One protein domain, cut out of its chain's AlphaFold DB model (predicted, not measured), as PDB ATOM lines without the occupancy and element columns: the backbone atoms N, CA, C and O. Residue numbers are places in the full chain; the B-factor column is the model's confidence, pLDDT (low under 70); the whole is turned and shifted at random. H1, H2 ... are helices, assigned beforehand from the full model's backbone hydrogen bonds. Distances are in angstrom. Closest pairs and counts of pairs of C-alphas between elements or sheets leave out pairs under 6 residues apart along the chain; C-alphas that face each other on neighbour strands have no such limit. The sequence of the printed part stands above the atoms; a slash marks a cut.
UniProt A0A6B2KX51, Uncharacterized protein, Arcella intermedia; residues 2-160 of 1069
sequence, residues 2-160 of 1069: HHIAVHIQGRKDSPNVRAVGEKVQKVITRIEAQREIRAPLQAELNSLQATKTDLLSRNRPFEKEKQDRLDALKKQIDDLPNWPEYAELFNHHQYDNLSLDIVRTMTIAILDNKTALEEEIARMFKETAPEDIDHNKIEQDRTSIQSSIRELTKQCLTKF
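This is residues 2 to 160 of the 1069 residues of an uncharacterized protein of Arcella intermedia (UniProt A0A6B2KX51). A long, thin rod of nearly aligned helices: H3 folds back along the later part of H2, H4 lies beside the first part of H2, H5 folds back on H4, and short H1 packs on H2 and H4. The printed part has 159 residues with five named helices, H1 to H5, and no named strand; it is all helix, extended, radius of gyration of the C-alphas 25.9 A, spans 93 by 25 by 22 A.

H2, residues 14 to 57, has a kink of 36 degrees near residue 38. Its residues 14 to 28 alone touch H4, residues 96 to 127, opposite ways at a shallow tilt of 4 degrees; the closest C-alphas, Ser 14 and Ala 109, are 5.0 A apart. H3, residues 64 to 78, forms a hairpin with H2, closest C-alphas Leu 45 and Leu 70, 6.0 A. H5, residues 135 to 159, forms a hairpin with H4, closest C-alphas Lys 114 and Ile 145, 6.6 A. H1, residues 2 to 9, touches H2, closest C-alphas Ala 5 and Val 17, 5.0 A. Every O i to N i+4 pair is within hydrogen-bond range in H1, H3 and H5; 36 of 40 are in H2, 27 of 28 in H4.

H2 is 60.8 A long, from C-alpha 14 at (303.770, 136.504, 310.597); H4 is 46.3 A; H5 is 36.3 A, ending at C-alpha 159 (306.081, 157.057, 304.408).

The farthest C-alphas, Asn 59 and Ala 129, are 93.6 A apart. The printed part has no cut; the link H3 to H4 is long. Residue 2 and residues 4 to 12 have pLDDT under 70.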
ATOM      1  N   HIS A   2     316.622 143.038 308.436       61.31
ATOM      2  CA  HIS A   2     315.671 142.776 307.330       61.31
ATOM      3  C   HIS A   2     315.731 141.328 306.783       61.31
ATOM      4  O   HIS A   2     314.706 140.661 306.765       61.31
ATOM      5  N   HIS A   3     316.921 140.777 306.500       71.81
ATOM      6  CA  HIS A   3     317.066 139.356 306.122       71.81
ATOM      7  C   HIS A   3     316.502 138.358 307.155       71.81
ATOM      8  O   HIS A   3     316.098 137.265 306.780       71.81
ATOM      9  N   ILE A   4     316.440 138.723 308.442       68.00
ATOM     10  CA  ILE A   4     315.820 137.892 309.486       68.00
ATOM     11  C   ILE A   4     314.293 137.941 309.343       68.00
ATOM     12  O   ILE A   4     313.662 136.896 309.398       68.00
ATOM     13  N   ALA A   5     313.702 139.111 309.074       59.03
ATOM     14  CA  ALA A   5     312.270 139.221 308.775       59.03
ATOM     15  C   ALA A   5     311.884 138.399 307.530       59.03
ATOM     16  O   ALA A   5     310.923 137.640 307.589       59.03
ATOM     17  N   VAL A   6     312.677 138.460 306.454       67.31
ATOM     18  CA  VAL A   6     312.476 137.644 305.238       67.31
ATOM     19  C   VAL A   6     312.631 136.140 305.530       67.31
ATOM     20  O   VAL A   6     311.841 135.326 305.056       67.31
ATOM     21  N   HIS A   7     313.600 135.743 306.361       64.94
ATOM     22  CA  HIS A   7     313.790 134.337 306.742       64.94
ATOM     23  C   HIS A   7     312.678 133.800 307.666       64.94
ATOM     24  O   HIS A   7     312.342 132.619 307.593       64.94
ATOM     25  N   ILE A   8     312.084 134.650 308.511       64.19
ATOM     26  CA  ILE A   8     310.910 134.320 309.342       64.19
ATOM     27  C   ILE A   8     309.635 134.276 308.479       64.19
ATOM     28  O   ILE A   8     308.819 133.370 308.646       64.19
ATOM     29  N   GLN A   9     309.494 135.170 307.493       60.28
ATOM     30  CA  GLN A   9     308.400 135.149 306.513       60.28
ATOM     31  C   GLN A   9     308.369 133.818 305.746       60.28
ATOM     32  O   GLN A   9     307.318 133.191 305.644       60.28
ATOM     33  N   GLY A  10     309.532 133.318 305.310       62.88
ATOM     34  CA  GLY A  10     309.665 131.990 304.691       62.88
ATOM     35  C   GLY A  10     309.261 130.806 305.590       62.88
ATOM     36  O   GLY A  10     309.147 129.687 305.098       62.88
ATOM     37  N   ARG A  11     309.022 131.037 306.889       68.25
ATOM     38  CA  ARG A  11     308.514 130.055 307.866       68.25
ATOM     39  C   ARG A  11     307.041 130.285 308.254       68.25
ATOM     40  O   ARG A  11     306.561 129.619 309.164       68.25
ATOM     41  N   LYS A  12     306.335 131.208 307.583       65.38
ATOM     42  CA  LYS A  12     304.941 131.627 307.856       65.38
ATOM     43  C   LYS A  12     304.678 132.216 309.262       65.38
ATOM     44  O   LYS A  12     303.530 132.338 309.674       65.38
ATOM     45  N   ASP A  13     305.708 132.646 309.992       71.31
ATOM     46  CA  ASP A  13     305.581 133.198 311.356       71.31
ATOM     47  C   ASP A  13     305.341 134.726 311.342       71.31
ATOM     48  O   ASP A  13     306.193 135.552 311.688       71.31
ATOM     49  N   SER A  14     304.157 135.110 310.860       70.69
ATOM     50  CA  SER A  14     303.770 136.504 310.597       70.69
ATOM     51  C   SER A  14     303.849 137.469 311.798       70.69
ATOM     52  O   SER A  14     304.375 138.575 311.620       70.69
ATOM     53  N   PRO A  15     303.429 137.106 313.033       73.19
ATOM     54  CA  PRO A  15     303.536 138.008 314.183       73.19
ATOM     55  C   PRO A  15     304.986 138.423 314.463       73.19
ATOM     56  O   PRO A  15     305.260 139.598 314.732       73.19
ATOM     57  N   ASN A  16     305.935 137.491 314.319       77.50
ATOM     58  CA  ASN A  16     307.355 137.789 314.475       77.50
ATOM     59  C   ASN A  16     307.928 138.575 313.284       77.50
ATOM     60  O   ASN A  16     308.767 139.453 313.507       77.50
ATOM     61  N   VAL A  17     307.439 138.374 312.050       79.75
ATOM     62  CA  VAL A  17     307.776 139.268 310.918       79.75
ATOM     63  C   VAL A  17     307.362 140.710 311.222       79.75
ATOM     64  O   VAL A  17     308.192 141.615 311.090       79.75
ATOM     65  N   ARG A  18     306.120 140.936 311.685       76.88
ATOM     66  CA  ARG A  18     305.630 142.275 312.066       76.88
ATOM     67  C   ARG A  18     306.497 142.880 313.173       76.88
ATOM     68  O   ARG A  18     307.007 143.990 313.011       76.88
ATOM     69  N   ALA A  19     306.730 142.144 314.261       80.19
ATOM     70  CA  ALA A  19     307.495 142.629 315.410       80.19
ATOM     71  C   ALA A  19     308.973 142.934 315.089       80.19
ATOM     72  O   ALA A  19     309.551 143.861 315.665       80.19
ATOM     73  N   VAL A  20     309.604 142.190 314.170       82.56
ATOM     74  CA  VAL A  20     310.956 142.505 313.674       82.56
ATOM     75  C   VAL A  20     310.917 143.708 312.731       82.56
ATOM     76  O   VAL A  20     311.727 144.621 312.891       82.56
ATOM     77  N   GLY A  21     309.974 143.755 311.787       83.31
ATOM     78  CA  GLY A  21     309.849 144.851 310.823       83.31
ATOM     79  C   GLY A  21     309.607 146.210 311.485       83.31
ATOM     80  O   GLY A  21     310.325 147.168 311.195       83.31
ATOM     81  N   GLU A  22     308.702 146.276 312.468       82.88
ATOM     82  CA  GLU A  22     308.474 147.485 313.271       82.88
ATOM     83  C   GLU A  22     309.734 147.956 314.011       82.88
ATOM     84  O   GLU A  22     309.983 149.160 314.098       82.88
ATOM     85  N   LYS A  23     310.551 147.031 314.539       84.75
ATOM     86  CA  LYS A  23     311.821 147.379 315.201       84.75
ATOM     87  C   LYS A  23     312.806 148.007 314.216       84.75
ATOM     88  O   LYS A  23     313.427 149.010 314.560       84.75
ATOM     89  N   VAL A  24     312.927 147.479 312.994       84.25
ATOM     90  CA  VAL A  24     313.812 148.087 311.981       84.25
ATOM     91  C   VAL A  24     313.271 149.437 311.509       84.25
ATOM     92  O   VAL A  24     314.043 150.385 311.408       84.25
ATOM     93  N   GLN A  25     311.956 149.575 311.319       82.19
ATOM     94  CA  GLN A  25     311.318 150.858 310.997       82.19
ATOM     95  C   GLN A  25     311.559 151.926 312.079       82.19
ATOM     96  O   GLN A  25     311.894 153.063 311.755       82.19
ATOM     97  N   LYS A  26     311.471 151.556 313.365       85.75
ATOM     98  CA  LYS A  26     311.798 152.443 314.500       85.75
ATOM     99  C   LYS A  26     313.288 152.833 314.535       85.75
ATOM    100  O   LYS A  26     313.606 153.946 314.943       85.75
ATOM    101  N   VAL A  27     314.197 151.964 314.077       86.31
ATOM    102  CA  VAL A  27     315.633 152.285 313.929       86.31
ATOM    103  C   VAL A  27     315.885 153.233 312.754       86.31
ATOM    104  O   VAL A  27     316.579 154.227 312.940       86.31
ATOM    105  N   ILE A  28     315.288 152.978 311.583       84.88
ATOM    106  CA  ILE A  28     315.405 153.837 310.391       84.88
ATOM    107  C   ILE A  28     314.956 155.269 310.722       84.88
ATOM    108  O   ILE A  28     315.761 156.195 310.632       84.88
ATOM    109  N   THR A  29     313.741 155.434 311.257       84.44
ATOM    110  CA  THR A  29     313.201 156.755 311.629       84.44
ATOM    111  C   THR A  29     314.016 157.457 312.728       84.44
ATOM    112  O   THR A  29     314.095 158.683 312.744       84.44
ATOM    113  N   ARG A  30     314.697 156.716 313.618       86.06
ATOM    114  CA  ARG A  30     315.621 157.314 314.601       86.06
ATOM    115  C   ARG A  30     316.900 157.851 313.952       86.06
ATOM    116  O   ARG A  30     317.368 158.910 314.362       86.06
ATOM    117  N   ILE A  31     317.456 157.146 312.965       86.00
ATOM    118  CA  ILE A  31     318.646 157.592 312.222       86.00
ATOM    119  C   ILE A  31     318.296 158.796 311.335       86.00
ATOM    120  O   ILE A  31     319.074 159.741 311.261       86.00
ATOM    121  N   GLU A  32     317.111 158.801 310.722       83.75
ATOM    122  CA  GLU A  32     316.596 159.922 309.923       83.75
ATOM    123  C   GLU A  32     316.434 161.195 310.771       83.75
ATOM    124  O   GLU A  32     317.026 162.219 310.436       83.75
ATOM    125  N   ALA A  33     315.772 161.118 311.930       85.19
ATOM    126  CA  ALA A  33     315.647 162.258 312.848       85.19
ATOM    127  C   ALA A  33     317.007 162.744 313.404       85.19
ATOM    128  O   ALA A  33     317.206 163.933 313.647       85.19
ATOM    129  N   GLN A  34     317.982 161.843 313.583       85.69
ATOM    130  CA  GLN A  34     319.358 162.233 313.919       85.69
ATOM    131  C   GLN A  34     320.081 162.900 312.739       85.69
ATOM    132  O   GLN A  34     320.923 163.774 312.962       85.69
ATOM    133  N   ARG A  35     319.751 162.529 311.494       85.94
ATOM    134  CA  ARG A  35     320.308 163.124 310.273       85.94
ATOM    135  C   ARG A  35     319.870 164.574 310.119       85.94
ATOM    136  O   ARG A  35     320.726 165.427 309.913       85.94
ATOM    137  N   GLU A  36     318.577 164.851 310.291       84.12
ATOM    138  CA  GLU A  36     317.998 166.201 310.182       84.12
ATOM    139  C   GLU A  36     318.680 167.217 311.112       84.12
ATOM    140  O   GLU A  36     318.840 168.378 310.744       84.12
ATOM    141  N   ILE A  37     319.149 166.775 312.286       86.69
ATOM    142  CA  ILE A  37     319.885 167.618 313.239       86.69
ATOM    143  C   ILE A  37     321.390 167.650 312.916       86.69
ATOM    144  O   ILE A  37     321.996 168.721 312.876       86.69
ATOM    145  N   ARG A  38     322.027 166.489 312.687       88.06
ATOM    146  CA  ARG A  38     323.497 166.389 312.576       88.06
ATOM    147  C   ARG A  38     324.039 166.834 311.211       88.06
ATOM    148  O   ARG A  38     325.135 167.385 311.153       88.06
ATOM    149  N   ALA A  39     323.296 166.630 310.122       85.12
ATOM    150  CA  ALA A  39     323.730 166.981 308.768       85.12
ATOM    151  C   ALA A  39     323.912 168.497 308.529       85.12
ATOM    152  O   ALA A  39     324.975 168.856 308.016       85.12
ATOM    153  N   PRO A  40     322.980 169.406 308.902       84.12
ATOM    154  CA  PRO A  40     323.192 170.845 308.714       84.12
ATOM    155  C   PRO A  40     324.341 171.382 309.577       84.12
ATOM    156  O   PRO A  40     325.165 172.142 309.073       84.12
ATOM    157  N   LEU A  41     324.468 170.927 310.830       87.56
ATOM    158  CA  LEU A  41     325.587 171.301 311.707       87.56
ATOM    159  C   LEU A  41     326.935 170.862 311.113       87.56
ATOM    160  O   LEU A  41     327.882 171.647 311.074       87.56
ATOM    161  N   GLN A  42     327.018 169.631 310.592       86.94
ATOM    162  CA  GLN A  42     328.223 169.140 309.922       86.94
ATOM    163  C   GLN A  42     328.502 169.889 308.607       86.94
ATOM    164  O   GLN A  42     329.662 170.123 308.285       86.94
ATOM    165  N   ALA A  43     327.479 170.296 307.850       85.62
ATOM    166  CA  ALA A  43     327.656 171.102 306.640       85.62
ATOM    167  C   ALA A  43     328.188 172.514 306.960       85.62
ATOM    168  O   ALA A  43     329.112 172.992 306.296       85.62
ATOM    169  N   GLU A  44     327.675 173.156 308.015       87.44
ATOM    170  CA  GLU A  44     328.187 174.443 308.498       87.44
ATOM    171  C   GLU A  44     329.638 174.305 308.988       87.44
ATOM    172  O   GLU A  44     330.508 175.061 308.552       87.44
ATOM    173  N   LEU A  45     329.938 173.273 309.789       88.94
ATOM    174  CA  LEU A  45     331.297 172.956 310.237       88.94
ATOM    175  C   LEU A  45     332.249 172.748 309.049       88.94
ATOM    176  O   LEU A  45     333.322 173.351 309.007       88.94
ATOM    177  N   ASN A  46     331.861 171.921 308.076       87.81
ATOM    178  CA  ASN A  46     332.674 171.611 306.902       87.81
ATOM    179  C   ASN A  46     332.920 172.863 306.042       87.81
ATOM    180  O   ASN A  46     334.035 173.055 305.558       87.81
ATOM    181  N   SER A  47     331.924 173.745 305.881       86.75
ATOM    182  CA  SER A  47     332.091 174.988 305.113       86.75
ATOM    183  C   SER A  47     332.996 176.001 305.828       86.75
ATOM    184  O   SER A  47     333.863 176.601 305.186       86.75
ATOM    185  N   LEU A  48     332.892 176.133 307.156       85.06
ATOM    186  CA  LEU A  48     333.802 176.956 307.961       85.06
ATOM    187  C   LEU A  48     335.230 176.389 307.985       85.06
ATOM    188  O   LEU A  48     336.185 177.160 307.900       85.06
ATOM    189  N   GLN A  49     335.398 175.063 308.032       86.56
ATOM    190  CA  GLN A  49     336.708 174.413 307.910       86.56
ATOM    191  C   GLN A  49     337.329 174.628 306.524       86.56
ATOM    192  O   GLN A  49     338.486 175.038 306.449       86.56
ATOM    193  N   ALA A  50     336.565 174.440 305.442       84.12
ATOM    194  CA  ALA A  50     337.028 174.703 304.077       84.12
ATOM    195  C   ALA A  50     337.441 176.176 303.895       84.12
ATOM    196  O   ALA A  50     338.531 176.467 303.393       84.12
ATOM    197  N   THR A  51     336.621 177.104 304.402       83.81
ATOM    198  CA  THR A  51     336.913 178.548 304.419       83.81
ATOM    199  C   THR A  51     338.171 178.856 305.236       83.81
ATOM    200  O   THR A  51     338.992 179.673 304.820       83.81
ATOM    201  N   LYS A  52     338.383 178.173 306.368       84.75
ATOM    202  CA  LYS A  52     339.606 178.297 307.170       84.75
ATOM    203  C   LYS A  52     340.837 177.813 306.405       84.75
ATOM    204  O   LYS A  52     341.846 178.512 306.408       84.75
ATOM    205  N   THR A  53     340.770 176.670 305.721       83.50
ATOM    206  CA  THR A  53     341.894 176.170 304.910       83.50
ATOM    207  C   THR A  53     342.197 177.049 303.696       83.50
ATOM    208  O   THR A  53     343.369 177.243 303.379       83.50
ATOM    209  N   ASP A  54     341.181 177.633 303.055       83.00
ATOM    210  CA  ASP A  54     341.358 178.548 301.919       83.00
ATOM    211  C   ASP A  54     341.903 179.924 302.343       83.00
ATOM    212  O   ASP A  54     342.769 180.489 301.680       83.00
ATOM    213  N   LEU A  55     341.470 180.458 303.489       82.25
ATOM    214  CA  LEU A  55     342.055 181.688 304.030       82.25
ATOM    215  C   LEU A  55     343.503 181.465 304.491       82.25
ATOM    216  O   LEU A  55     344.356 182.301 304.199       82.25
ATOM    217  N   LEU A  56     343.809 180.320 305.115       81.00
ATOM    218  CA  LEU A  56     345.180 179.952 305.487       81.00
ATOM    219  C   LEU A  56     346.089 179.771 304.260       81.00
ATOM    220  O   LEU A  56     347.194 180.308 304.260       81.00
ATOM    221  N   SER A  57     345.637 179.100 303.192       81.00
ATOM    222  CA  SER A  57     346.435 178.953 301.959       81.00
ATOM    223  C   SER A  57     346.689 180.288 301.243       81.00
ATOM    224  O   SER A  57     347.677 180.434 300.526       81.00
ATOM    225  N   ARG A  58     345.835 181.293 301.488       82.19
ATOM    226  CA  ARG A  58     345.962 182.675 300.996       82.19
ATOM    227  C   ARG A  58     346.626 183.633 302.001       82.19
ATOM    228  O   ARG A  58     346.591 184.843 301.772       82.19
ATOM    229  N   ASN A  59     347.208 183.130 303.098       80.50
ATOM    230  CA  ASN A  59     347.815 183.916 304.188       80.50
ATOM    231  C   ASN A  59     346.899 185.022 304.765       80.50
ATOM    232  O   ASN A  59     347.355 186.110 305.123       80.50
ATOM    233  N   ARG A  60     345.590 184.757 304.864       80.06
ATOM    234  CA  ARG A  60     344.603 185.656 305.480       80.06
ATOM    235  C   ARG A  60     344.188 185.146 306.866       80.06
ATOM    236  O   ARG A  60     344.010 183.940 307.035       80.06
ATOM    237  N   PRO A  61     344.000 186.035 307.860       76.88
ATOM    238  CA  PRO A  61     343.544 185.628 309.183       76.88
ATOM    239  C   PRO A  61     342.113 185.081 309.123       76.88
ATOM    240  O   PRO A  61     341.249 185.639 308.447       76.88
ATOM    241  N   PHE A  62     341.856 184.004 309.866       82.19
ATOM    242  CA  PHE A  62     340.501 183.521 310.120       82.19
ATOM    243  C   PHE A  62     339.884 184.352 311.253       82.19
ATOM    244  O   PHE A  62     340.514 184.546 312.293       82.19
ATOM    245  N   GLU A  63     338.677 184.875 311.047       85.69
ATOM    246  CA  GLU A  63     338.009 185.748 312.017       85.69
ATOM    247  C   GLU A  63     337.708 185.006 313.325       85.69
ATOM    248  O   GLU A  63     337.242 183.864 313.310       85.69
ATOM    249  N   LYS A  64     337.929 185.669 314.468       82.38
ATOM    250  CA  LYS A  64     337.738 185.046 315.785       82.38
ATOM    251  C   LYS A  64     336.297 184.571 315.996       82.38
ATOM    252  O   LYS A  64     336.096 183.452 316.435       82.38
ATOM    253  N   GLU A  65     335.309 185.363 315.594       81.75
ATOM    254  CA  GLU A  65     333.887 185.010 315.691       81.75
ATOM    255  C   GLU A  65     333.541 183.733 314.895       81.75
ATOM    256  O   GLU A  65     332.815 182.865 315.377       81.75
ATOM    257  N   LYS A  66     334.156 183.547 313.716       83.25
ATOM    258  CA  LYS A  66     334.051 182.305 312.931       83.25
ATOM    259  C   LYS A  66     334.794 181.134 313.583       83.25
ATOM    260  O   LYS A  66     334.359 179.996 313.426       83.25
ATOM    261  N   GLN A  67     335.878 181.381 314.322       82.69
ATOM    262  CA  GLN A  67     336.562 180.352 315.117       82.69
ATOM    263  C   GLN A  67     335.721 179.916 316.323       82.69
ATOM    264  O   GLN A  67     335.522 178.718 316.512       82.69
ATOM    265  N   ASP A  68     335.176 180.873 317.074       84.00
ATOM    266  CA  ASP A  68     334.306 180.629 318.226       84.00
ATOM    267  C   ASP A  68     333.029 179.874 317.780       84.00
ATOM    268  O   ASP A  68     332.624 178.901 318.422       84.00
ATOM    269  N   ARG A  69     332.450 180.220 316.614       88.31
ATOM    270  CA  ARG A  69     331.345 179.465 315.984       88.31
ATOM    271  C   ARG A  69     331.755 178.052 315.550       88.31
ATOM    272  O   ARG A  69     330.993 177.118 315.779       88.31
ATOM    273  N   LEU A  70     332.936 177.877 314.952       86.00
ATOM    274  CA  LEU A  70     333.451 176.568 314.520       86.00
ATOM    275  C   LEU A  70     333.645 175.625 315.718       86.00
ATOM    276  O   LEU A  70     333.258 174.459 315.646       86.00
ATOM    277  N   ASP A  71     334.189 176.116 316.832       85.31
ATOM    278  CA  ASP A  71     334.380 175.300 318.038       85.31
ATOM    279  C   ASP A  71     333.063 175.061 318.805       85.31
ATOM    280  O   ASP A  71     332.867 173.974 319.351       85.31
ATOM    281  N   ALA A  72     332.106 175.996 318.755       88.88
ATOM    282  CA  ALA A  72     330.737 175.751 319.218       88.88
ATOM    283  C   ALA A  72     330.021 174.665 318.388       88.88
ATOM    284  O   ALA A  72     329.347 173.810 318.960       88.88
ATOM    285  N   LEU A  73     330.201 174.655 317.061       87.75
ATOM    286  CA  LEU A  73     329.652 173.623 316.172       87.75
ATOM    287  C   LEU A  73     330.259 172.243 316.435       87.75
ATOM    288  O   LEU A  73     329.509 171.273 316.463       87.75
ATOM    289  N   LYS A  74     331.577 172.141 316.680       87.69
ATOM    290  CA  LYS A  74     332.192 170.874 317.131       87.69
ATOM    291  C   LYS A  74     331.469 170.349 318.362       87.69
ATOM    292  O   LYS A  74     330.937 169.249 318.322       87.69
ATOM    293  N   LYS A  75     331.353 171.181 319.403       88.94
ATOM    294  CA  LYS A  75     330.685 170.785 320.643       88.94
ATOM    295  C   LYS A  75     329.234 170.345 320.400       88.94
ATOM    296  O   LYS A  75     328.838 169.303 320.899       88.94
ATOM    297  N   GLN A  76     328.471 171.066 319.576       89.06
ATOM    298  CA  GLN A  76     327.102 170.673 319.206       89.06
ATOM    299  C   GLN A  76     327.026 169.344 318.430       89.06
ATOM    300  O   GLN A  76     325.994 168.681 318.467       89.06
ATOM    301  N   ILE A  77     328.091 168.944 317.732       87.81
ATOM    302  CA  ILE A  77     328.202 167.669 317.007       87.81
ATOM    303  C   ILE A  77     328.712 166.541 317.927       87.81
ATOM    304  O   ILE A  77     328.308 165.388 317.755       87.81
ATOM    305  N   ASP A  78     329.546 166.863 318.916       87.19
ATOM    306  CA  ASP A  78     330.061 165.938 319.935       87.19
ATOM    307  C   ASP A  78     329.006 165.625 321.019       87.19
ATOM    308  O   ASP A  78     328.907 164.489 321.478       87.19
ATOM    309  N   ASP A  79     328.154 166.600 321.366       88.56
ATOM    310  CA  ASP A  79     326.988 166.437 322.254       88.56
ATOM    311  C   ASP A  79     325.872 165.568 321.606       88.56
ATOM    312  O   ASP A  79     324.940 165.128 322.287       88.56
ATOM    313  N   LEU A  80     325.940 165.294 320.292       87.25
ATOM    314  CA  LEU A  80     324.990 164.437 319.568       87.25
ATOM    315  C   LEU A  80     325.447 162.966 319.534       87.25
ATOM    316  O   LEU A  80     326.614 162.701 319.237       87.25
ATOM    317  N   PRO A  81     324.530 161.983 319.695       85.69
ATOM    318  CA  PRO A  81     324.871 160.561 319.659       85.69
ATOM    319  C   PRO A  81     325.674 160.160 318.416       85.69
ATOM    320  O   PRO A  81     325.348 160.592 317.304       85.69
ATOM    321  N   ASN A  82     326.693 159.315 318.619       84.94
ATOM    322  CA  ASN A  82     327.604 158.844 317.574       84.94
ATOM    323  C   ASN A  82     326.845 158.398 316.323       84.94
ATOM    324  O   ASN A  82     325.930 157.574 316.387       84.94
ATOM    325  N   TRP A  83     327.253 158.948 315.181       87.25
ATOM    326  CA  TRP A  83     326.658 158.619 313.898       87.25
ATOM    327  C   TRP A  83     326.998 157.164 313.516       87.25
ATOM    328  O   TRP A  83     328.176 156.804 313.554       87.25
ATOM    329  N   PRO A  84     326.010 156.305 313.193       86.12
ATOM    330  CA  PRO A  84     326.274 154.889 312.956       86.12
ATOM    331  C   PRO A  84     327.095 154.656 311.681       86.12
ATOM    332  O   PRO A  84     326.769 155.185 310.625       86.12
ATOM    333  N   GLU A  85     328.115 153.797 311.769       82.00
ATOM    334  CA  GLU A  85     329.090 153.511 310.695       82.00
ATOM    335  C   GLU A  85     328.457 153.004 309.387       82.00
ATOM    336  O   GLU A  85     328.983 153.230 308.303       82.00
ATOM    337  N   TYR A  86     327.308 152.332 309.484       80.75
ATOM    338  CA  TYR A  86     326.538 151.830 308.343       80.75
ATOM    339  C   TYR A  86     325.615 152.892 307.712       80.75
ATOM    340  O   TYR A  86     324.918 152.596 306.740       80.75
ATOM    341  N   ALA A  87     325.583 154.116 308.248       84.50
ATOM    342  CA  ALA A  87     324.779 155.218 307.743       84.50
ATOM    343  C   ALA A  87     325.639 156.314 307.101       84.50
ATOM    344  O   ALA A  87     326.643 156.759 307.649       84.50
ATOM    345  N   GLU A  88     325.186 156.845 305.975       86.44
ATOM    346  CA  GLU A  88     325.791 158.009 305.329       86.44
ATOM    347  C   GLU A  88     325.110 159.286 305.841       86.44
ATOM    348  O   GLU A  88     323.883 159.404 305.783       86.44
ATOM    349  N   LEU A  89     325.873 160.258 306.352       83.56
ATOM    350  CA  LEU A  89     325.282 161.455 306.969       83.56
ATOM    351  C   LEU A  89     324.555 162.348 305.951       83.56
ATOM    352  O   LEU A  89     323.445 162.793 306.210       83.56
ATOM    353  N   PHE A  90     325.152 162.592 304.782       81.88
ATOM    354  CA  PHE A  90     324.586 163.513 303.788       81.88
ATOM    355  C   PHE A  90     323.592 162.851 302.820       81.88
ATOM    356  O   PHE A  90     322.762 163.544 302.229       81.88
ATOM    357  N   ASN A  91     323.614 161.521 302.686       81.06
ATOM    358  CA  ASN A  91     322.650 160.779 301.873       81.06
ATOM    359  C   ASN A  91     321.336 160.597 302.643       81.06
ATOM    360  O   ASN A  91     321.125 159.605 303.341       81.06
ATOM    361  N   HIS A  92     320.442 161.575 302.514       72.31
ATOM    362  CA  HIS A  92     319.187 161.621 303.264       72.31
ATOM    363  C   HIS A  92     318.241 160.445 302.977       72.31
ATOM    364  O   HIS A  92     317.404 160.143 303.823       72.31
ATOM    365  N   HIS A  93     318.428 159.741 301.856       74.81
ATOM    366  CA  HIS A  93     317.476 158.763 301.307       74.81
ATOM    367  C   HIS A  93     318.059 157.347 301.180       74.81
ATOM    368  O   HIS A  93     317.517 156.473 300.503       74.81
ATOM    369  N   GLN A  94     319.170 157.109 301.885       81.00
ATOM    370  CA  GLN A  94     319.885 155.833 301.958       81.00
ATOM    371  C   GLN A  94     318.974 154.639 302.315       81.00
ATOM    372  O   GLN A  94     319.228 153.515 301.884       81.00
ATOM    373  N   TYR A  95     317.916 154.872 303.103       83.44
ATOM    374  CA  TYR A  95     317.053 153.822 303.645       83.44
ATOM    375  C   TYR A  95     315.680 153.708 302.977       83.44
ATOM    376  O   TYR A  95     314.965 152.763 303.301       83.44
ATOM    377  N   ASP A  96     315.315 154.569 302.020       77.88
ATOM    378  CA  ASP A  96     313.985 154.563 301.392       77.88
ATOM    379  C   ASP A  96     313.609 153.186 300.801       77.88
ATOM    380  O   ASP A  96     312.514 152.676 301.047       77.88
ATOM    381  N   ASN A  97     314.532 152.549 300.065       78.88
ATOM    382  CA  ASN A  97     314.310 151.213 299.490       78.88
ATOM    383  C   ASN A  97     314.206 150.133 300.577       78.88
ATOM    384  O   ASN A  97     313.282 149.328 300.553       78.88
ATOM    385  N   LEU A  98     315.099 150.149 301.574       83.00
ATOM    386  CA  LEU A  98     315.068 149.193 302.687       83.00
ATOM    387  C   LEU A  98     313.774 149.328 303.505       83.00
ATOM    388  O   LEU A  98     313.183 148.331 303.916       83.00
ATOM    389  N   SER A  99     313.318 150.564 303.713       80.38
ATOM    390  CA  SER A  99     312.054 150.902 304.361       80.38
ATOM    391  C   SER A  99     310.871 150.296 303.597       80.38
ATOM    392  O   SER A  99     310.024 149.640 304.212       80.38
ATOM    393  N   LEU A 100     310.869 150.416 302.262       75.12
ATOM    394  CA  LEU A 100     309.901 149.752 301.388       75.12
ATOM    395  C   LEU A 100     309.967 148.227 301.494       75.12
ATOM    396  O   LEU A 100     308.932 147.615 301.738       75.12
ATOM    397  N   ASP A 101     311.140 147.605 301.376       80.19
ATOM    398  CA  ASP A 101     311.257 146.141 301.390       80.19
ATOM    399  C   ASP A 101     310.855 145.528 302.744       80.19
ATOM    400  O   ASP A 101     310.236 144.459 302.787       80.19
ATOM    401  N   ILE A 102     311.121 146.217 303.862       82.44
ATOM    402  CA  ILE A 102     310.632 145.824 305.195       82.44
ATOM    403  C   ILE A 102     309.104 145.891 305.262       82.44
ATOM    404  O   ILE A 102     308.471 144.936 305.705       82.44
ATOM    405  N   VAL A 103     308.505 147.002 304.832       76.50
ATOM    406  CA  VAL A 103     307.048 147.198 304.899       76.50
ATOM    407  C   VAL A 103     306.323 146.243 303.951       76.50
ATOM    408  O   VAL A 103     305.352 145.611 304.350       76.50
ATOM    409  N   ARG A 104     306.855 146.040 302.743       76.25
ATOM    410  CA  ARG A 104     306.424 145.021 301.778       76.25
ATOM    411  C   ARG A 104     306.435 143.625 302.410       76.25
ATOM    412  O   ARG A 104     305.427 142.932 302.350       76.25
ATOM    413  N   THR A 105     307.526 143.256 303.088       82.25
ATOM    414  CA  THR A 105     307.660 141.995 303.846       82.25
ATOM    415  C   THR A 105     306.608 141.864 304.959       82.25
ATOM    416  O   THR A 105     305.998 140.807 305.102       82.25
ATOM    417  N   MET A 106     306.345 142.934 305.722       81.56
ATOM    418  CA  MET A 106     305.327 142.941 306.787       81.56
ATOM    419  C   MET A 106     303.902 142.791 306.238       81.56
ATOM    420  O   MET A 106     303.147 141.950 306.723       81.56
ATOM    421  N   THR A 107     303.539 143.573 305.217       77.56
ATOM    422  CA  THR A 107     302.218 143.504 304.578       77.56
ATOM    423  C   THR A 107     302.001 142.135 303.939       77.56
ATOM    424  O   THR A 107     300.954 141.530 304.152       77.56
ATOM    425  N   ILE A 108     303.006 141.596 303.236       78.94
ATOM    426  CA  ILE A 108     302.953 140.238 302.683       78.94
ATOM    427  C   ILE A 108     302.689 139.207 303.783       78.94
ATOM    428  O   ILE A 108     301.746 138.437 303.645       78.94
ATOM    429  N   ALA A 109     303.442 139.219 304.887       80.94
ATOM    430  CA  ALA A 109     303.264 138.231 305.952       80.94
ATOM    431  C   ALA A 109     301.855 138.273 306.578       80.94
ATOM    432  O   ALA A 109     301.330 137.245 307.007       80.94
ATOM    433  N   ILE A 110     301.214 139.443 306.640       80.94
ATOM    434  CA  ILE A 110     299.846 139.577 307.170       80.94
ATOM    435  C   ILE A 110     298.794 139.148 306.135       80.94
ATOM    436  O   ILE A 110     297.780 138.564 306.512       80.94
ATOM    437  N   LEU A 111     299.056 139.338 304.839       80.56
ATOM    438  CA  LEU A 111     298.234 138.769 303.765       80.56
ATOM    439  C   LEU A 111     298.383 137.242 303.665       80.56
ATOM    440  O   LEU A 111     297.387 136.557 303.460       80.56
ATOM    441  N   ASP A 112     299.582 136.699 303.887       82.81
ATOM    442  CA  ASP A 112     299.816 135.253 303.983       82.81
ATOM    443  C   ASP A 112     299.032 134.656 305.179       82.81
ATOM    444  O   ASP A 112     298.415 133.594 305.056       82.81
ATOM    445  N   ASN A 113     298.958 135.382 306.306       82.00
ATOM    446  CA  ASN A 113     298.087 135.049 307.442       82.00
ATOM    447  C   ASN A 113     296.590 135.136 307.099       82.00
ATOM    448  O   ASN A 113     295.836 134.251 307.495       82.00
ATOM    449  N   LYS A 114     296.155 136.166 306.358       83.88
ATOM    450  CA  LYS A 114     294.769 136.295 305.870       83.88
ATOM    451  C   LYS A 114     294.379 135.063 305.046       83.88
ATOM    452  O   LYS A 114     293.342 134.467 305.309       83.88
ATOM    453  N   THR A 115     295.230 134.637 304.108       83.69
ATOM    454  CA  THR A 115     294.977 133.423 303.313       83.69
ATOM    455  C   THR A 115     294.972 132.151 304.158       83.69
ATOM    456  O   THR A 115     294.088 131.324 303.970       83.69
ATOM    457  N   ALA A 116     295.882 132.011 305.130       84.31
ATOM    458  CA  ALA A 116     295.906 130.845 306.016       84.31
ATOM    459  C   ALA A 116     294.649 130.753 306.904       84.31
ATOM    460  O   ALA A 116     294.121 129.659 307.098       84.31
ATOM    461  N   LEU A 117     294.136 131.891 307.394       83.44
ATOM    462  CA  LEU A 117     292.883 131.942 308.148       83.44
ATOM    463  C   LEU A 117     291.685 131.555 307.266       83.44
ATOM    464  O   LEU A 117     290.857 130.760 307.692       83.44
ATOM    465  N   GLU A 118     291.593 132.060 306.033       82.62
ATOM    466  CA  GLU A 118     290.509 131.681 305.110       82.62
ATOM    467  C   GLU A 118     290.583 130.199 304.687       82.62
ATOM    468  O   GLU A 118     289.547 129.542 304.577       82.62
ATOM    469  N   GLU A 119     291.785 129.631 304.521       85.19
ATOM    470  CA  GLU A 119     291.993 128.186 304.309       85.19
ATOM    471  C   GLU A 119     291.574 127.348 305.530       85.19
ATOM    472  O   GLU A 119     290.994 126.271 305.376       85.19
ATOM    473  N   GLU A 120     291.832 127.832 306.749       84.75
ATOM    474  CA  GLU A 120     291.398 127.193 307.995       84.75
ATOM    475  C   GLU A 120     289.881 127.281 308.195       84.75
ATOM    476  O   GLU A 120     289.247 126.271 308.496       84.75
ATOM    477  N   ILE A 121     289.270 128.435 307.927       80.81
ATOM    478  CA  ILE A 121     287.812 128.617 307.930       80.81
ATOM    479  C   ILE A 121     287.150 127.675 306.912       80.81
ATOM    480  O   ILE A 121     286.218 126.945 307.254       80.81
ATOM    481  N   ALA A 122     287.660 127.621 305.677       82.62
ATOM    482  CA  ALA A 122     287.144 126.743 304.622       82.62
ATOM    483  C   ALA A 122     287.375 125.239 304.882       82.62
ATOM    484  O   ALA A 122     286.787 124.402 304.189       82.62
ATOM    485  N   ARG A 123     288.231 124.897 305.854       85.56
ATOM    486  CA  ARG A 123     288.459 123.541 306.367       85.56
ATOM    487  C   ARG A 123     287.516 123.223 307.534       85.56
ATOM    488  O   ARG A 123     286.838 122.203 307.481       85.56
ATOM    489  N   MET A 124     287.358 124.134 308.500       82.31
ATOM    490  CA  MET A 124     286.372 124.000 309.586       82.31
ATOM    491  C   MET A 124     284.945 123.817 309.046       82.31
ATOM    492  O   MET A 124     284.258 122.893 309.463       82.31
ATOM    493  N   PHE A 125     284.528 124.586 308.033       79.25
ATOM    494  CA  PHE A 125     283.215 124.413 307.381       79.25
ATOM    495  C   PHE A 125     283.049 123.111 306.558       79.25
ATOM    496  O   PHE A 125     281.986 122.897 305.976       79.25
ATOM    497  N   LYS A 126     284.071 122.247 306.480       82.50
ATOM    498  CA  LYS A 126     284.001 120.913 305.848       82.50
ATOM    499  C   LYS A 126     284.158 119.762 306.840       82.50
ATOM    500  O   LYS A 126     283.622 118.687 306.594       82.50
ATOM    501  N   GLU A 127     284.942 119.968 307.895       85.31
ATOM    502  CA  GLU A 127     285.366 118.923 308.836       85.31
ATOM    503  C   GLU A 127     284.622 118.995 310.183       85.31
ATOM    504  O   GLU A 127     284.505 117.977 310.864       85.31
ATOM    505  N   THR A 128     284.091 120.166 310.553       81.44
ATOM    506  CA  THR A 128     283.445 120.433 311.847       81.44
ATOM    507  C   THR A 128     281.920 120.523 311.701       81.44
ATOM    508  O   THR A 128     281.412 121.010 310.689       81.44
ATOM    509  N   ALA A 129     281.167 120.087 312.716       78.12
ATOM    510  CA  ALA A 129     279.716 120.271 312.747       78.12
ATOM    511  C   ALA A 129     279.355 121.770 312.873       78.12
ATOM    512  O   ALA A 129     280.033 122.482 313.613       78.12
ATOM    513  N   PRO A 130     278.286 122.274 312.216       73.75
ATOM    514  CA  PRO A 130     277.956 123.706 312.229       73.75
ATOM    515  C   PRO A 130     277.711 124.305 313.621       73.75
ATOM    516  O   PRO A 130     277.887 125.503 313.809       73.75
ATOM    517  N   GLU A 131     277.306 123.479 314.587       78.50
ATOM    518  CA  GLU A 131     277.002 123.879 315.966       78.50
ATOM    519  C   GLU A 131     278.270 124.138 316.806       78.50
ATOM    520  O   GLU A 131     278.222 124.922 317.752       78.50
ATOM    521  N   ASP A 132     279.413 123.555 316.422       78.75
ATOM    522  CA  ASP A 132     280.710 123.705 317.101       78.75
ATOM    523  C   ASP A 132     281.576 124.846 316.514       78.75
ATOM    524  O   ASP A 132     282.695 125.094 316.976       78.75
ATOM    525  N   ILE A 133     281.104 125.544 315.473       81.50
ATOM    526  CA  ILE A 133     281.864 126.606 314.793       81.50
ATOM    527  C   ILE A 133     281.645 127.950 315.502       81.50
ATOM    528  O   ILE A 133     280.595 128.579 315.383       81.50
ATOM    529  N   ASP A 134     282.678 128.447 316.193       84.75
ATOM    530  CA  ASP A 134     282.666 129.783 316.804       84.75
ATOM    531  C   ASP A 134     282.768 130.895 315.740       84.75
ATOM    532  O   ASP A 134     283.837 131.438 315.432       84.75
ATOM    533  N   HIS A 135     281.609 131.245 315.185       81.75
ATOM    534  CA  HIS A 135     281.439 132.355 314.252       81.75
ATOM    535  C   HIS A 135     281.920 133.701 314.824       81.75
ATOM    536  O   HIS A 135     282.482 134.502 314.077       81.75
ATOM    537  N   ASN A 136     281.759 133.951 316.132       83.75
ATOM    538  CA  ASN A 136     282.166 135.220 316.747       83.75
ATOM    539  C   ASN A 136     283.690 135.361 316.741       83.75
ATOM    540  O   ASN A 136     284.212 136.425 316.403       83.75
ATOM    541  N   LYS A 137     284.410 134.283 317.070       85.56
ATOM    542  CA  LYS A 137     285.872 134.253 316.974       85.56
ATOM    543  C   LYS A 137     286.344 134.424 315.528       85.56
ATOM    544  O   LYS A 137     287.247 135.218 315.288       85.56
ATOM    545  N   ILE A 138     285.703 133.760 314.563       82.38
ATOM    546  CA  ILE A 138     286.029 133.910 313.133       82.38
ATOM    547  C   ILE A 138     285.881 135.373 312.668       82.38
ATOM    548  O   ILE A 138     286.738 135.877 311.936       82.38
ATOM    549  N   GLU A 139     284.838 136.085 313.104       81.81
ATOM    550  CA  GLU A 139     284.677 137.514 312.798       81.81
ATOM    551  C   GLU A 139     285.687 138.407 313.539       81.81
ATOM    552  O   GLU A 139     286.205 139.361 312.949       81.81
ATOM    553  N   GLN A 140     286.040 138.087 314.789       85.50
ATOM    554  CA  GLN A 140     287.095 138.791 315.532       85.50
ATOM    555  C   GLN A 140     288.476 138.618 314.879       85.50
ATOM    556  O   GLN A 140     289.184 139.606 314.684       85.50
ATOM    557  N   ASP A 141     288.842 137.405 314.462       79.88
ATOM    558  CA  ASP A 141     290.121 137.133 313.798       79.88
ATOM    559  C   ASP A 141     290.187 137.817 312.414       79.88
ATOM    560  O   ASP A 141     291.174 138.493 312.099       79.88
ATOM    561  N   ARG A 142     289.102 137.764 311.621       81.56
ATOM    562  CA  ARG A 142     288.992 138.501 310.343       81.56
ATOM    563  C   ARG A 142     289.119 140.015 310.524       81.56
ATOM    564  O   ARG A 142     289.905 140.652 309.818       81.56
ATOM    565  N   THR A 143     288.375 140.606 311.460       83.88
ATOM    566  CA  THR A 143     288.415 142.062 311.706       83.88
ATOM    567  C   THR A 143     289.754 142.511 312.298       83.88
ATOM    568  O   THR A 143     290.269 143.560 311.902       83.88
ATOM    569  N   SER A 144     290.380 141.695 313.150       82.94
ATOM    570  CA  SER A 144     291.736 141.911 313.671       82.94
ATOM    571  C   SER A 144     292.781 141.962 312.546       82.94
ATOM    572  O   SER A 144     293.517 142.952 312.426       82.94
ATOM    573  N   ILE A 145     292.785 140.971 311.644       81.06
ATOM    574  CA  ILE A 145     293.670 140.954 310.468       81.06
ATOM    575  C   ILE A 145     293.391 142.154 309.551       81.06
ATOM    576  O   ILE A 145     294.328 142.866 309.182       81.06
ATOM    577  N   GLN A 146     292.129 142.446 309.222       79.44
ATOM    578  CA  GLN A 146     291.796 143.561 308.326       79.44
ATOM    579  C   GLN A 146     292.127 144.935 308.941       79.44
ATOM    580  O   GLN A 146     292.538 145.848 308.218       79.44
ATOM    581  N   SER A 147     292.041 145.083 310.268       84.12
ATOM    582  CA  SER A 147     292.519 146.284 310.969       84.12
ATOM    583  C   SER A 147     294.044 146.436 310.866       84.12
ATOM    584  O   SER A 147     294.523 147.525 310.555       84.12
ATOM    585  N   SER A 148     294.799 145.338 311.002       80.88
ATOM    586  CA  SER A 148     296.263 145.323 310.847       80.88
ATOM    587  C   SER A 148     296.705 145.646 309.415       80.88
ATOM    588  O   SER A 148     297.672 146.383 309.220       80.88
ATOM    589  N   ILE A 149     295.975 145.150 308.408       81.31
ATOM    590  CA  ILE A 149     296.198 145.476 306.990       81.31
ATOM    591  C   ILE A 149     295.993 146.976 306.744       81.31
ATOM    592  O   ILE A 149     296.849 147.621 306.134       81.31
ATOM    593  N   ARG A 150     294.893 147.554 307.246       82.25
ATOM    594  CA  ARG A 150     294.600 148.994 307.117       82.25
ATOM    595  C   ARG A 150     295.608 149.860 307.872       82.25
ATOM    596  O   ARG A 150     296.043 150.884 307.347       82.25
ATOM    597  N   GLU A 151     296.029 149.446 309.067       83.62
ATOM    598  CA  GLU A 151     297.049 150.154 309.846       83.62
ATOM    599  C   GLU A 151     298.385 150.214 309.092       83.62
ATOM    600  O   GLU A 151     298.931 151.303 308.895       83.62
ATOM    601  N   LEU A 152     298.890 149.074 308.607       78.44
ATOM    602  CA  LEU A 152     300.140 149.048 307.847       78.44
ATOM    603  C   LEU A 152     300.014 149.756 306.501       78.44
ATOM    604  O   LEU A 152     300.928 150.490 306.138       78.44
ATOM    605  N   THR A 153     298.888 149.633 305.796       81.12
ATOM    606  CA  THR A 153     298.632 150.400 304.563       81.12
ATOM    607  C   THR A 153     298.714 151.904 304.840       81.12
ATOM    608  O   THR A 153     299.440 152.623 304.155       81.12
ATOM    609  N   LYS A 154     298.111 152.393 305.928       84.44
ATOM    610  CA  LYS A 154     298.240 153.796 306.356       84.44
ATOM    611  C   LYS A 154     299.686 154.188 306.713       84.44
ATOM    612  O   LYS A 154     300.102 155.313 306.426       84.44
ATOM    613  N   GLN A 155     300.483 153.275 307.274       77.81
ATOM    614  CA  GLN A 155     301.925 153.488 307.483       77.81
ATOM    615  C   GLN A 155     302.718 153.499 306.156       77.81
ATOM    616  O   GLN A 155     303.660 154.279 306.025       77.81
ATOM    617  N   CYS A 156     302.308 152.729 305.137       75.69
ATOM    618  CA  CYS A 156     302.863 152.802 303.777       75.69
ATOM    619  C   CYS A 156     302.613 154.188 303.168       75.69
ATOM    620  O   CYS A 156     303.542 154.871 302.741       75.69
ATOM    621  N   LEU A 157     301.347 154.618 303.159       82.00
ATOM    622  CA  LEU A 157     300.886 155.828 302.466       82.00
ATOM    623  C   LEU A 157     301.347 157.139 303.118       82.00
ATOM    624  O   LEU A 157     301.309 158.188 302.474       82.00
ATOM    625  N   THR A 158     301.791 157.091 304.376       80.69
ATOM    626  CA  THR A 158     302.437 158.227 305.053       80.69
ATOM    627  C   THR A 158     303.953 158.269 304.836       80.69
ATOM    628  O   THR A 158     304.515 159.361 304.818       80.69
ATOM    629  N   LYS A 159     304.621 157.124 304.624       75.12
ATOM    630  CA  LYS A 159     306.081 157.057 304.408       75.12
ATOM    631  C   LYS A 159     306.500 157.156 302.936       75.12
ATOM    632  O   LYS A 159     307.499 157.803 302.628       75.12
ATOM    633  N   PHE A 160     305.761 156.558 302.002       78.25
ATOM    634  CA  PHE A 160     306.173 156.498 300.595       78.25
ATOM    635  C   PHE A 160     305.800 157.761 299.811       78.25
ATOM    636  O   PHE A 160     304.762 157.844 299.162       78.25
TER     637      PHE A 160